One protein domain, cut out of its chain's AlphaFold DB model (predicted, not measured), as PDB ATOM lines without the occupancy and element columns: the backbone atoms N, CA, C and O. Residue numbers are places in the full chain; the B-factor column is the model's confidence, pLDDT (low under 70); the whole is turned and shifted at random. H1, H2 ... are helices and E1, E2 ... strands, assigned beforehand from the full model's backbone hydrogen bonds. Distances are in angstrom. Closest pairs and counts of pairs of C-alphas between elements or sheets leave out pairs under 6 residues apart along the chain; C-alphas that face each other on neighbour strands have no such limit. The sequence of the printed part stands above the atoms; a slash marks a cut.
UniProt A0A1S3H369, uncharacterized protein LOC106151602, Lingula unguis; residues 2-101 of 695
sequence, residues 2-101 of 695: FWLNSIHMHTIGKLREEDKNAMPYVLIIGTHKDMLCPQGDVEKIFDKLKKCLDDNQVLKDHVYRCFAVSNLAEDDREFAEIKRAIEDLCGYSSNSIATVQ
ATOM      1  N   PHE A   2     -38.837 -23.960  33.123       79.62
ATOM      2  CA  PHE A   2     -38.057 -23.402  31.996       79.62
ATOM      3  C   PHE A   2     -36.808 -24.228  31.628       79.62
ATOM      4  O   PHE A   2     -36.693 -24.683  30.497       79.62
ATOM      5  N   TRP A   3     -35.934 -24.513  32.601       80.75
ATOM      6  CA  TRP A   3     -34.708 -25.286  32.366       80.75
ATOM      7  C   TRP A   3     -34.952 -26.720  31.892       80.75
ATOM      8  O   TRP A   3     -34.266 -27.185  30.993       80.75
ATOM      9  N   LEU A   4     -35.958 -27.408  32.438       82.88
ATOM     10  CA  LEU A   4     -36.307 -28.767  32.006       82.88
ATOM     11  C   LEU A   4     -36.821 -28.785  30.567       82.88
ATOM     12  O   LEU A   4     -36.457 -29.669  29.801       82.88
ATOM     13  N   ASN A   5     -37.623 -27.788  30.195       80.00
ATOM     14  CA  ASN A   5     -38.068 -27.606  28.820       80.00
ATOM     15  C   ASN A   5     -36.897 -27.317  27.875       80.00
ATOM     16  O   ASN A   5     -36.804 -27.948  26.830       80.00
ATOM     17  N   SER A   6     -35.993 -26.408  28.255       79.06
ATOM     18  CA  SER A   6     -34.791 -26.111  27.469       79.06
ATOM     19  C   SER A   6     -33.950 -27.370  27.264       79.06
ATOM     20  O   SER A   6     -33.665 -27.717  26.121       79.06
ATOM     21  N   ILE A   7     -33.655 -28.119  28.336       80.50
ATOM     22  CA  ILE A   7     -32.959 -29.408  28.242       80.50
ATOM     23  C   ILE A   7     -33.700 -30.320  27.270       80.50
ATOM     24  O   ILE A   7     -33.087 -30.759  26.306       80.50
ATOM     25  N   HIS A   8     -35.003 -30.551  27.476       81.12
ATOM     26  CA  HIS A   8     -35.820 -31.437  26.648       81.12
ATOM     27  C   HIS A   8     -35.714 -31.113  25.154       81.12
ATOM     28  O   HIS A   8     -35.430 -32.012  24.364       81.12
ATOM     29  N   MET A   9     -35.892 -29.849  24.764       78.31
ATOM     30  CA  MET A   9     -35.842 -29.407  23.362       78.31
ATOM     31  C   MET A   9     -34.521 -29.729  22.677       78.31
ATOM     32  O   MET A   9     -34.485 -30.046  21.489       78.31
ATOM     33  N   HIS A  10     -33.454 -29.629  23.458       76.25
ATOM     34  CA  HIS A  10     -32.085 -29.820  23.042       76.25
ATOM     35  C   HIS A  10     -31.688 -31.311  22.960       76.25
ATOM     36  O   HIS A  10     -30.606 -31.656  22.490       76.25
ATOM     37  N   THR A  11     -32.565 -32.234  23.376       73.56
ATOM     38  CA  THR A  11     -32.278 -33.675  23.346       73.56
ATOM     39  C   THR A  11     -32.658 -34.319  22.011       73.56
ATOM     40  O   THR A  11     -33.775 -34.168  21.521       73.56
ATOM     41  N   ILE A  12     -31.782 -35.153  21.449       63.50
ATOM     42  CA  ILE A  12     -32.124 -35.985  20.283       63.50
ATOM     43  C   ILE A  12     -32.763 -37.290  20.757       63.50
ATOM     44  O   ILE A  12     -32.118 -38.071  21.461       63.50
ATOM     45  N   GLY A  13     -34.005 -37.560  20.347       54.16
ATOM     46  CA  GLY A  13     -34.611 -38.887  20.494       54.16
ATOM     47  C   GLY A  13     -33.970 -39.893  19.535       54.16
ATOM     48  O   GLY A  13     -33.825 -39.606  18.351       54.16
ATOM     49  N   LYS A  14     -33.570 -41.076  20.015       48.41
ATOM     50  CA  LYS A  14     -33.198 -42.171  19.106       48.41
ATOM     51  C   LYS A  14     -34.476 -42.734  18.474       48.41
ATOM     52  O   LYS A  14     -35.365 -43.176  19.187       48.41
ATOM     53  N   LEU A  15     -34.541 -42.752  17.141       37.25
ATOM     54  CA  LEU A  15     -35.672 -43.222  16.317       37.25
ATOM     55  C   LEU A  15     -35.956 -44.743  16.380       37.25
ATOM     56  O   LEU A  15     -36.713 -45.252  15.559       37.25
ATOM     57  N   ARG A  16     -35.351 -45.503  17.301       38.28
ATOM     58  CA  ARG A  16     -35.598 -46.951  17.408       38.28
ATOM     59  C   ARG A  16     -36.667 -47.210  18.463       38.28
ATOM     60  O   ARG A  16     -36.459 -46.876  19.624       38.28
ATOM     61  N   GLU A  17     -37.763 -47.864  18.072       36.56
ATOM     62  CA  GLU A  17     -38.850 -48.292  18.974       36.56
ATOM     63  C   GLU A  17     -38.375 -49.195  20.134       36.56
ATOM     64  O   GLU A  17     -39.061 -49.324  21.149       36.56
ATOM     65  N   GLU A  18     -37.185 -49.786  20.003       41.44
ATOM     66  CA  GLU A  18     -36.557 -50.677  20.983       41.44
ATOM     67  C   GLU A  18     -35.779 -49.923  22.088       41.44
ATOM     68  O   GLU A  18     -35.619 -50.445  23.189       41.44
ATOM     69  N   ASP A  19     -35.370 -48.666  21.858       43.53
ATOM     70  CA  ASP A  19     -34.578 -47.845  22.794       43.53
ATOM     71  C   ASP A  19     -35.473 -46.870  23.591       43.53
ATOM     72  O   ASP A  19     -35.209 -45.665  23.669       43.53
ATOM     73  N   LYS A  20     -36.532 -47.380  24.232       39.34
ATOM     74  CA  LYS A  20     -37.463 -46.584  25.068       39.34
ATOM     75  C   LYS A  20     -36.799 -45.802  26.226       39.34
ATOM     76  O   LYS A  20     -37.467 -44.991  26.852       39.34
ATOM     77  N   ASN A  21     -35.496 -45.983  26.469       41.81
ATOM     78  CA  ASN A  21     -34.739 -45.379  27.574       41.81
ATOM     79  C   ASN A  21     -33.734 -44.275  27.171       41.81
ATOM     80  O   ASN A  21     -32.953 -43.836  28.009       41.81
ATOM     81  N   ALA A  22     -33.693 -43.807  25.919       54.03
ATOM     82  CA  ALA A  22     -32.667 -42.846  25.479       54.03
ATOM     83  C   ALA A  22     -33.044 -41.360  25.696       54.03
ATOM     84  O   ALA A  22     -32.841 -40.531  24.806       54.03
ATOM     85  N   MET A  23     -33.601 -41.008  26.859       62.12
ATOM     86  CA  MET A  23     -33.715 -39.612  27.302       62.12
ATOM     87  C   MET A  23     -32.551 -39.279  28.240       62.12
ATOM     88  O   MET A  23     -32.228 -40.104  29.092       62.12
ATOM     89  N   PRO A  24     -31.894 -38.109  28.123       72.44
ATOM     90  CA  PRO A  24     -30.895 -37.727  29.109       72.44
ATOM     91  C   PRO A  24     -31.566 -37.550  30.468       72.44
ATOM     92  O   PRO A  24     -32.588 -36.865  30.592       72.44
ATOM     93  N   TYR A  25     -30.958 -38.178  31.465       83.12
ATOM     94  CA  TYR A  25     -31.344 -38.048  32.856       83.12
ATOM     95  C   TYR A  25     -30.947 -36.672  33.387       83.12
ATOM     96  O   TYR A  25     -29.850 -36.176  33.127       83.12
ATOM     97  N   VAL A  26     -31.838 -36.070  34.164       87.44
ATOM     98  CA  VAL A  26     -31.653 -34.776  34.811       87.44
ATOM     99  C   VAL A  26     -31.622 -34.977  36.318       87.44
ATOM    100  O   VAL A  26     -32.552 -35.530  36.913       87.44
ATOM    101  N   LEU A  27     -30.552 -34.485  36.936       90.06
ATOM    102  CA  LEU A  27     -30.457 -34.313  38.379       90.06
ATOM    103  C   LEU A  27     -30.848 -32.877  38.720       90.06
ATOM    104  O   LEU A  27     -30.281 -31.930  38.178       90.06
ATOM    105  N   ILE A  28     -31.812 -32.705  39.620       90.56
ATOM    106  CA  ILE A  28     -32.210 -31.378  40.101       90.56
ATOM    107  C   ILE A  28     -31.550 -31.155  41.453       90.56
ATOM    108  O   ILE A  28     -31.909 -31.815  42.423       90.56
ATOM    109  N   ILE A  29     -30.597 -30.231  41.518       90.44
ATOM    110  CA  ILE A  29     -29.841 -29.941  42.737       90.44
ATOM    111  C   ILE A  29     -30.242 -28.551  43.228       90.44
ATOM    112  O   ILE A  29     -29.877 -27.539  42.634       90.44
ATOM    113  N   GLY A  30     -31.025 -28.505  44.301       88.12
ATOM    114  CA  GLY A  30     -31.297 -27.276  45.037       88.12
ATOM    115  C   GLY A  30     -30.124 -26.962  45.956       88.12
ATOM    116  O   GLY A  30     -29.853 -27.721  46.881       88.12
ATOM    117  N   THR A  31     -29.422 -25.865  45.700       86.06
ATOM    118  CA  THR A  31     -28.361 -25.364  46.583       86.06
ATOM    119  C   THR A  31     -28.942 -24.449  47.663       86.06
ATOM    120  O   THR A  31     -30.096 -24.030  47.557       86.06
ATOM    121  N   HIS A  32     -28.144 -24.113  48.682       86.81
ATOM    122  CA  HIS A  32     -28.531 -23.203  49.773       86.81
ATOM    123  C   HIS A  32     -29.668 -23.724  50.668       86.81
ATOM    124  O   HIS A  32     -30.502 -22.956  51.152       86.81
ATOM    125  N   LYS A  33     -29.720 -25.040  50.910       86.69
ATOM    126  CA  LYS A  33     -30.669 -25.650  51.860       86.69
ATOM    127  C   LYS A  33     -30.581 -25.026  53.258       86.69
ATOM    128  O   LYS A  33     -31.591 -24.931  53.944       86.69
ATOM    129  N   ASP A  34     -29.394 -24.579  53.656       84.31
ATOM    130  CA  ASP A  34     -29.104 -23.871  54.907       84.31
ATOM    131  C   ASP A  34     -29.901 -22.568  55.088       84.31
ATOM    132  O   ASP A  34     -30.193 -22.180  56.216       84.31
ATOM    133  N   MET A  35     -30.325 -21.933  53.992       84.69
ATOM    134  CA  MET A  35     -31.117 -20.699  54.017       84.69
ATOM    135  C   MET A  35     -32.624 -20.954  54.172       84.69
ATOM    136  O   MET A  35     -33.403 -20.010  54.314       84.69
ATOM    137  N   LEU A  36     -33.056 -22.218  54.138       80.62
ATOM    138  CA  LEU A  36     -34.452 -22.616  54.288       80.62
ATOM    139  C   LEU A  36     -34.694 -23.077  55.725       80.62
ATOM    140  O   LEU A  36     -34.329 -24.183  56.123       80.62
ATOM    141  N   CYS A  37     -35.335 -22.218  56.515       67.94
ATOM    142  CA  CYS A  37     -35.802 -22.568  57.848       67.94
ATOM    143  C   CYS A  37     -37.302 -22.266  57.960       67.94
ATOM    144  O   CYS A  37     -37.675 -21.098  57.803       67.94
ATOM    145  N   PRO A  38     -38.155 -23.264  58.280       65.19
ATOM    146  CA  PRO A  38     -37.839 -24.617  58.774       65.19
ATOM    147  C   PRO A  38     -37.669 -25.705  57.683       65.19
ATOM    148  O   PRO A  38     -38.090 -25.529  56.546       65.19
ATOM    149  N   GLN A  39     -37.114 -26.875  58.059       60.94
ATOM    150  CA  GLN A  39     -36.826 -28.030  57.172       60.94
ATOM    151  C   GLN A  39     -37.965 -28.392  56.204       60.94
ATOM    152  O   GLN A  39     -37.688 -28.624  55.034       60.94
ATOM    153  N   GLY A  40     -39.224 -28.322  56.663       63.75
ATOM    154  CA  GLY A  40     -40.427 -28.599  55.866       63.75
ATOM    155  C   GLY A  40     -40.606 -27.738  54.608       63.75
ATOM    156  O   GLY A  40     -41.532 -27.976  53.834       63.75
ATOM    157  N   ASP A  41     -39.788 -26.708  54.404       80.12
ATOM    158  CA  ASP A  41     -39.835 -25.866  53.213       80.12
ATOM    159  C   ASP A  41     -39.154 -26.515  52.002       80.12
ATOM    160  O   ASP A  41     -39.588 -26.281  50.872       80.12
ATOM    161  N   VAL A  42     -38.181 -27.407  52.216       83.69
ATOM    162  CA  VAL A  42     -37.545 -28.174  51.135       83.69
ATOM    163  C   VAL A  42     -38.533 -29.176  50.542       83.69
ATOM    164  O   VAL A  42     -38.741 -29.181  49.326       83.69
ATOM    165  N   GLU A  43     -39.199 -29.980  51.381       84.38
ATOM    166  CA  GLU A  43     -40.201 -30.941  50.908       84.38
ATOM    167  C   GLU A  43     -41.354 -30.220  50.210       84.38
ATOM    168  O   GLU A  43     -41.765 -30.638  49.133       84.38
ATOM    169  N   LYS A  44     -41.811 -29.070  50.730       86.25
ATOM    170  CA  LYS A  44     -42.840 -28.257  50.059       86.25
ATOM    171  C   LYS A  44     -42.409 -27.783  48.671       86.25
ATOM    172  O   LYS A  44     -43.252 -27.730  47.773       86.25
ATOM    173  N   ILE A  45     -41.150 -27.379  48.484       87.44
ATOM    174  CA  ILE A  45     -40.640 -26.945  47.174       87.44
ATOM    175  C   ILE A  45     -40.622 -28.125  46.200       87.44
ATOM    176  O   ILE A  45     -41.125 -27.994  45.081       87.44
ATOM    177  N   PHE A  46     -40.108 -29.284  46.617       88.69
ATOM    178  CA  PHE A  46     -40.083 -30.465  45.753       88.69
ATOM    179  C   PHE A  46     -41.468 -31.064  45.509       88.69
ATOM    180  O   PHE A  46     -41.734 -31.497  44.392       88.69
ATOM    181  N   ASP A  47     -42.390 -30.999  46.466       88.62
ATOM    182  CA  ASP A  47     -43.786 -31.391  46.269       88.62
ATOM    183  C   ASP A  47     -44.485 -30.476  45.263       88.62
ATOM    184  O   ASP A  47     -45.234 -30.948  44.407       88.62
ATOM    185  N   LYS A  48     -44.231 -29.161  45.321       89.38
ATOM    186  CA  LYS A  48     -44.719 -28.216  44.305       89.38
ATOM    187  C   LYS A  48     -44.153 -28.551  42.930       89.38
ATOM    188  O   LYS A  48     -44.909 -28.603  41.967       89.38
ATOM    189  N   LEU A  49     -42.847 -28.806  42.838       88.12
ATOM    190  CA  LEU A  49     -42.210 -29.211  41.587       88.12
ATOM    191  C   LEU A  49     -42.811 -30.516  41.053       88.12
ATOM    192  O   LEU A  49     -43.137 -30.588  39.875       88.12
ATOM    193  N   LYS A  50     -43.002 -31.518  41.915       87.06
ATOM    194  CA  LYS A  50     -43.589 -32.811  41.560       87.06
ATOM    195  C   LYS A  50     -45.010 -32.654  41.032       87.06
ATOM    196  O   LYS A  50     -45.298 -33.191  39.973       87.06
ATOM    197  N   LYS A  51     -45.847 -31.841  41.687       88.50
ATOM    198  CA  LYS A  51     -47.189 -31.502  41.186       88.50
ATOM    199  C   LYS A  51     -47.132 -30.858  39.799       88.50
ATOM    200  O   LYS A  51     -47.860 -31.277  38.915       88.50
ATOM    201  N   CYS A  52     -46.222 -29.905  39.581       85.06
ATOM    202  CA  CYS A  52     -46.030 -29.300  38.257       85.06
ATOM    203  C   CYS A  52     -45.528 -30.300  37.197       85.06
ATOM    204  O   CYS A  52     -45.763 -30.093  36.008       85.06
ATOM    205  N   LEU A  53     -44.791 -31.339  37.600       86.81
ATOM    206  CA  LEU A  53     -44.303 -32.400  36.714       86.81
ATOM    207  C   LEU A  53     -45.357 -33.480  36.454       86.81
ATOM    208  O   LEU A  53     -45.326 -34.096  35.396       86.81
ATOM    209  N   ASP A  54     -46.287 -33.711  37.381       85.31
ATOM    210  CA  ASP A  54     -47.389 -34.660  37.194       85.31
ATOM    211  C   ASP A  54     -48.295 -34.248  36.018       85.31
ATOM    212  O   ASP A  54     -48.803 -35.113  35.309       85.31
ATOM    213  N   ASP A  55     -48.394 -32.945  35.738       80.06
ATOM    214  CA  ASP A  55     -49.091 -32.399  34.566       80.06
ATOM    215  C   ASP A  55     -48.296 -32.553  33.248       80.06
ATOM    216  O   ASP A  55     -48.813 -32.258  32.168       80.06
ATOM    217  N   ASN A  56     -47.030 -32.996  33.294       79.56
ATOM    218  CA  ASN A  56     -46.165 -33.154  32.121       79.56
ATOM    219  C   ASN A  56     -45.246 -34.382  32.241       79.56
ATOM    220  O   ASN A  56     -44.071 -34.286  32.616       79.56
ATOM    221  N   GLN A  57     -45.785 -35.542  31.853       80.62
ATOM    222  CA  GLN A  57     -45.094 -36.831  31.943       80.62
ATOM    223  C   GLN A  57     -43.743 -36.843  31.210       80.62
ATOM    224  O   GLN A  57     -42.779 -37.400  31.720       80.62
ATOM    225  N   VAL A  58     -43.634 -36.156  30.068       80.75
ATOM    226  CA  VAL A  58     -42.394 -36.114  29.276       80.75
ATOM    227  C   VAL A  58     -41.254 -35.450  30.053       80.75
ATOM    228  O   VAL A  58     -40.135 -35.953  30.068       80.75
ATOM    229  N   LEU A  59     -41.523 -34.328  30.728       83.50
ATOM    230  CA  LEU A  59     -40.512 -33.667  31.559       83.50
ATOM    231  C   LEU A  59     -40.219 -34.448  32.835       83.50
ATOM    232  O   LEU A  59     -39.088 -34.435  33.315       83.50
ATOM    233  N   LYS A  60     -41.229 -35.122  33.385       85.56
ATOM    234  CA  LYS A  60     -41.076 -35.979  34.557       85.56
ATOM    235  C   LYS A  60     -40.136 -37.151  34.277       85.56
ATOM    236  O   LYS A  60     -39.289 -37.430  35.118       85.56
ATOM    237  N   ASP A  61     -40.224 -37.753  33.093       83.69
ATOM    238  CA  ASP A  61     -39.372 -38.873  32.675       83.69
ATOM    239  C   ASP A  61     -37.889 -38.481  32.548       83.69
ATOM    240  O   ASP A  61     -37.008 -39.323  32.715       83.69
ATOM    241  N   HIS A  62     -37.586 -37.196  32.321       83.25
ATOM    242  CA  HIS A  62     -36.213 -36.696  32.388       83.25
ATOM    243  C   HIS A  62     -35.663 -36.655  33.815       83.25
ATOM    244  O   HIS A  62     -34.458 -36.805  34.005       83.25
ATOM    245  N   VAL A  63     -36.495 -36.404  34.828       88.19
ATOM    246  CA  VAL A  63     -36.022 -36.175  36.198       88.19
ATOM    247  C   VAL A  63     -35.700 -37.507  36.863       88.19
ATOM    248  O   VAL A  63     -36.588 -38.240  37.287       88.19
ATOM    249  N   TYR A  64     -34.409 -37.794  37.015       87.25
ATOM    250  CA  TYR A  64     -33.952 -39.002  37.696       87.25
ATOM    251  C   TYR A  64     -34.064 -38.865  39.215       87.25
ATOM    252  O   TYR A  64     -34.617 -39.733  39.892       87.25
ATOM    253  N   ARG A  65     -33.537 -37.764  39.767       89.38
ATOM    254  CA  ARG A  65     -33.558 -37.515  41.212       89.38
ATOM    255  C   ARG A  65     -33.419 -36.033  41.543       89.38
ATOM    256  O   ARG A  65     -32.784 -35.272  40.809       89.38
ATOM    257  N   CYS A  66     -33.998 -35.641  42.672       90.56
ATOM    258  CA  CYS A  66     -33.831 -34.316  43.259       90.56
ATOM    259  C   CYS A  66     -32.964 -34.407  44.519       90.56
ATOM    260  O   CYS A  66     -33.128 -35.329  45.319       90.56
ATOM    261  N   PHE A  67     -32.077 -33.435  44.696       90.38
ATOM    262  CA  PHE A  67     -31.200 -33.283  45.850       90.38
ATOM    263  C   PHE A  67     -31.337 -31.873  46.405       90.38
ATOM    264  O   PHE A  67     -31.514 -30.924  45.644       90.38
ATOM    265  N   ALA A  68     -31.217 -31.732  47.720       88.94
ATOM    266  CA  ALA A  68     -31.063 -30.441  48.372       88.94
ATOM    267  C   ALA A  68     -29.758 -30.464  49.161       88.94
ATOM    268  O   ALA A  68     -29.590 -31.343  50.006       88.94
ATOM    269  N   VAL A  69     -28.865 -29.520  48.868       88.75
ATOM    270  CA  VAL A  69     -27.538 -29.429  49.484       88.75
ATOM    271  C   VAL A  69     -27.414 -28.175  50.338       88.75
ATOM    272  O   VAL A  69     -27.851 -27.089  49.941       88.75
ATOM    273  N   SER A  70     -26.840 -28.339  51.525       84.69
ATOM    274  CA  SER A  70     -26.488 -27.256  52.439       84.69
ATOM    275  C   SER A  70     -25.077 -26.767  52.142       84.69
ATOM    276  O   SER A  70     -24.125 -27.543  52.179       84.69
ATOM    277  N   ASN A  71     -24.922 -25.465  51.913       81.62
ATOM    278  CA  ASN A  71     -23.605 -24.872  51.671       81.62
ATOM    279  C   ASN A  71     -22.784 -24.722  52.964       81.62
ATOM    280  O   ASN A  71     -21.591 -24.435  52.903       81.62
ATOM    281  N   LEU A  72     -23.419 -24.917  54.124       82.38
ATOM    282  CA  LEU A  72     -22.791 -24.902  55.449       82.38
ATOM    283  C   LEU A  72     -22.600 -26.311  56.033       82.38
ATOM    284  O   LEU A  72     -22.330 -26.444  57.223       82.38
ATOM    285  N   ALA A  73     -22.817 -27.372  55.245       78.12
ATOM    286  CA  ALA A  73     -22.634 -28.736  55.733       78.12
ATOM    287  C   ALA A  73     -21.165 -28.985  56.116       78.12
ATOM    288  O   ALA A  73     -20.258 -28.713  55.333       78.12
ATOM    289  N   GLU A  74     -20.937 -29.518  57.319       76.56
ATOM    290  CA  GLU A  74     -19.598 -29.912  57.781       76.56
ATOM    291  C   GLU A  74     -19.153 -31.270  57.206       76.56
ATOM    292  O   GLU A  74     -17.966 -31.591  57.252       76.56
ATOM    293  N   ASP A  75     -20.091 -32.075  56.686       81.88
ATOM    294  CA  ASP A  75     -19.821 -33.376  56.073       81.88
ATOM    295  C   ASP A  75     -20.208 -33.420  54.584       81.88
ATOM    296  O   ASP A  75     -21.123 -32.740  54.120       81.88
ATOM    297  N   ASP A  76     -19.514 -34.267  53.820       83.56
ATOM    298  CA  ASP A  76     -19.740 -34.432  52.379       83.56
ATOM    299  C   ASP A  76     -20.891 -35.404  52.068       83.56
ATOM    300  O   ASP A  76     -20.968 -35.957  50.969       83.56
ATOM    301  N   ARG A  77     -21.783 -35.693  53.025       86.06
ATOM    302  CA  ARG A  77     -22.768 -36.777  52.876       86.06
ATOM    303  C   ARG A  77     -23.729 -36.527  51.722       86.06
ATOM    304  O   ARG A  77     -23.976 -37.433  50.926       86.06
ATOM    305  N   GLU A  78     -24.234 -35.301  51.615       84.25
ATOM    306  CA  GLU A  78     -25.163 -34.889  50.556       84.25
ATOM    307  C   GLU A  78     -24.471 -34.914  49.176       84.25
ATOM    308  O   GLU A  78     -25.037 -35.406  48.198       84.25
ATOM    309  N   PHE A  79     -23.199 -34.503  49.099       86.19
ATOM    310  CA  PHE A  79     -22.390 -34.604  47.878       86.19
ATOM    311  C   PHE A  79     -22.067 -36.057  47.504       86.19
ATOM    312  O   PHE A  79     -22.111 -36.422  46.328       86.19
ATOM    313  N   ALA A  80     -21.805 -36.921  48.486       86.81
ATOM    314  CA  ALA A  80     -21.573 -38.346  48.275       86.81
ATOM    315  C   ALA A  80     -22.832 -39.077  47.779       86.81
ATOM    316  O   ALA A  80     -22.731 -40.087  47.081       86.81
ATOM    317  N   GLU A  81     -24.029 -38.602  48.126       88.19
ATOM    318  CA  GLU A  81     -25.285 -39.097  47.549       88.19
ATOM    319  C   GLU A  81     -25.445 -38.703  46.082       88.19
ATOM    320  O   GLU A  81     -25.807 -39.555  45.268       88.19
ATOM    321  N   ILE A  82     -25.120 -37.456  45.730       89.44
ATOM    322  CA  ILE A  82     -25.109 -37.002  44.333       89.44
ATOM    323  C   ILE A  82     -24.102 -37.826  43.524       89.44
ATOM    324  O   ILE A  82     -24.443 -38.340  42.461       89.44
ATOM    325  N   LYS A  83     -22.885 -38.018  44.052       87.38
ATOM    326  CA  LYS A  83     -21.841 -38.828  43.413       87.38
ATOM    327  C   LYS A  83     -22.313 -40.259  43.152       87.38
ATOM    328  O   LYS A  83     -22.202 -40.724  42.024       87.38
ATOM    329  N   ARG A  84     -22.900 -40.923  44.154       87.06
ATOM    330  CA  ARG A  84     -23.454 -42.279  43.998       87.06
ATOM    331  C   ARG A  84     -24.541 -42.342  42.929       87.06
ATOM    332  O   ARG A  84     -24.545 -43.261  42.126       87.06
ATOM    333  N   ALA A  85     -25.425 -41.347  42.871       86.88
ATOM    334  CA  ALA A  85     -26.454 -41.298  41.836       86.88
ATOM    335  C   ALA A  85     -25.874 -41.127  40.423       86.88
ATOM    336  O   ALA A  85     -26.397 -41.713  39.479       86.88
ATOM    337  N   ILE A  86     -24.791 -40.358  40.266       84.94
ATOM    338  CA  ILE A  86     -24.067 -40.251  38.991       84.94
ATOM    339  C   ILE A  86     -23.398 -41.588  38.645       84.94
ATOM    340  O   ILE A  86     -23.517 -42.051  37.516       84.94
ATOM    341  N   GLU A  87     -22.742 -42.242  39.606       82.88
ATOM    342  CA  GLU A  87     -22.116 -43.558  39.413       82.88
ATOM    343  C   GLU A  87     -23.141 -44.629  39.003       82.88
ATOM    344  O   GLU A  87     -22.888 -45.400  38.075       82.88
ATOM    345  N   ASP A  88     -24.318 -44.633  39.638       81.75
ATOM    346  CA  ASP A  88     -25.444 -45.503  39.294       81.75
ATOM    347  C   ASP A  88     -25.945 -45.238  37.864       81.75
ATOM    348  O   ASP A  88     -26.133 -46.182  37.092       81.75
ATOM    349  N   LEU A  89     -26.110 -43.964  37.484       78.38
ATOM    350  CA  LEU A  89     -26.535 -43.548  36.140       78.38
ATOM    351  C   LEU A  89     -25.529 -43.924  35.050       78.38
ATOM    352  O   LEU A  89     -25.919 -44.349  33.963       78.38
ATOM    353  N   CYS A  90     -24.238 -43.785  35.337       71.12
ATOM    354  CA  CYS A  90     -23.163 -44.161  34.427       71.12
ATOM    355  C   CYS A  90     -22.930 -45.681  34.372       71.12
ATOM    356  O   CYS A  90     -22.116 -46.143  33.575       71.12
ATOM    357  N   GLY A  91     -23.640 -46.468  35.189       67.44
ATOM    358  CA  GLY A  91     -23.521 -47.924  35.204       67.44
ATOM    359  C   GLY A  91     -22.252 -48.442  35.885       67.44
ATOM    360  O   GLY A  91     -21.876 -49.586  35.652       67.44
ATOM    361  N   TYR A  92     -21.608 -47.633  36.732       57.78
ATOM    362  CA  TYR A  92     -20.455 -48.041  37.546       57.78
ATOM    363  C   TYR A  92     -20.855 -48.837  38.802       57.78
ATOM    364  O   TYR A  92     -19.985 -49.303  39.542       57.78
ATOM    365  N   SER A  93     -22.157 -49.028  39.051       56.94
ATOM    366  CA  SER A  93     -22.638 -49.856  40.155       56.94
ATOM    367  C   SER A  93     -22.418 -51.347  39.874       56.94
ATOM    368  O   SER A  93     -22.652 -51.849  38.774       56.94
ATOM    369  N   SER A  94     -21.974 -52.081  40.895       48.88
ATOM    370  CA  SER A  94     -21.465 -53.460  40.796       48.88
ATOM    371  C   SER A  94     -22.465 -54.511  40.278       48.88
ATOM    372  O   SER A  94     -22.079 -55.659  40.081       48.88
ATOM    373  N   ASN A  95     -23.731 -54.137  40.057       49.09
ATOM    374  CA  ASN A  95     -24.823 -55.030  39.648       49.09
ATOM    375  C   ASN A  95     -25.422 -54.695  38.270       49.09
ATOM    376  O   ASN A  95     -26.343 -55.381  37.824       49.09
ATOM    377  N   SER A  96     -24.936 -53.652  37.595       44.97
ATOM    378  CA  SER A  96     -25.413 -53.268  36.269       44.97
ATOM    379  C   SER A  96     -24.582 -53.974  35.199       44.97
ATOM    380  O   SER A  96     -23.380 -53.746  35.088       44.97
ATOM    381  N   ILE A  97     -25.220 -54.802  34.363       44.53
ATOM    382  CA  ILE A  97     -24.679 -55.191  33.050       44.53
ATOM    383  C   ILE A  97     -24.793 -53.951  32.150       44.53
ATOM    384  O   ILE A  97     -25.532 -53.931  31.167       44.53
ATOM    385  N   ALA A  98     -24.146 -52.853  32.537       43.62
ATOM    386  CA  ALA A  98     -24.014 -51.705  31.672       43.62
ATOM    387  C   ALA A  98     -23.242 -52.188  30.449       43.62
ATOM    388  O   ALA A  98     -22.245 -52.900  30.572       43.62
ATOM    389  N   THR A  99     -23.743 -51.844  29.269       46.38
ATOM    390  CA  THR A  99     -23.080 -52.013  27.978       46.38
ATOM    391  C   THR A  99     -21.670 -51.433  28.052       46.38
ATOM    392  O   THR A  99     -21.460 -50.263  27.739       46.38
ATOM    393  N   VAL A 100     -20.702 -52.247  28.478       49.97
ATOM    394  CA  VAL A 100     -19.281 -51.959  28.338       49.97
ATOM    395  C   VAL A 100     -19.062 -51.876  26.839       49.97
ATOM    396  O   VAL A 100     -19.019 -52.893  26.143       49.97
ATOM    397  N   GLN A 101     -19.022 -50.658  26.307       54.34
ATOM    398  CA  GLN A 101     -18.613 -50.472  24.929       54.34
ATOM    399  C   GLN A 101     -17.174 -50.966  24.846       54.34
ATOM    400  O   GLN A 101     -16.272 -50.413  25.472       54.34
TER     401      GLN A 101
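This is residues 2 to 101 of the 695 residues of the protein "uncharacterized protein LOC106151602" of Lingula unguis (UniProt A0A1S3H369). A loose slab has a narrow ribbon of two parallel strands, E1 and E2, in its middle, between H4 over one face and H2 over the other. Short H1 and H3 sit on H2's side near the strands' first residues; residues 15 to 20 stick out as a loop. The printed part has 100 residues, in the order H1, E1, H2, H3, E2, H4, class mixed. It is loose, radius of gyration of the C-alphas 16.0 A, and spans 47 by 35 by 20 A.

E1, residues 26 to 30, and E2, residues 63 to 68, are parallel neighbours at 16 degrees; N 28 and O 65 are 3.0 A apart, N 67 and O 28 2.8 A, within hydrogen-bond range. The closest C-alphas of E2 and H4, residues 77 to 89, are those of Phe 67 and Ile 82, 7.3 A apart. E1 and H4 are near each other, with 5 pairs of C-alphas within 10 A. The closest C-alphas of E2 and H2, residues 40 to 54, are those of Ala 68 and Val 42, 7.4 A apart. H2 and H4 are apart. With residues 53 to 54 alone, H2 only just touches H3, residues 57 to 62, and only at the corner, with 3 pairs of C-alphas within 8 A; the closest are those of Leu 53 and Lys 60, 5.3 A. H1, residues 2 to 9, touches H3, about perpendicular at 87 degrees; the closest C-alphas are those of Leu 4 and Leu 59, 6.5 A. E1, H2, H3 and E2 form a strand-helix-strand unit, two parallel neighbour strands with helices between, its crossover right-handed. Every O i to N i+4 pair is within hydrogen-bond range in H1, H2 and H4; in H3, 1 of 2.

E2 runs 14.3 A from C-alpha 63 at (-36.022, -36.175, 36.198), and E1 12.7 A. H2 is 20.8 A long, H4 18.4 A, H1 10.7 A and H3 8.9 A. C-alpha 2, where H1 begins, is at (-38.057, -23.402, 31.996); C-alpha 89, where H4 ends, is at (-26.535, -43.548, 36.140).

The C-alphas farthest apart are those of Arg 16 and Cys 37, 47.2 A. The printed part has no cut. The link from H1 to E1, 16 residues, is long. Residues 90 to 101 hold no named element. Mean pLDDT of the printed part is 75.3; residues 12 to 23, 37 to 40 and 91 to 101 are under 70.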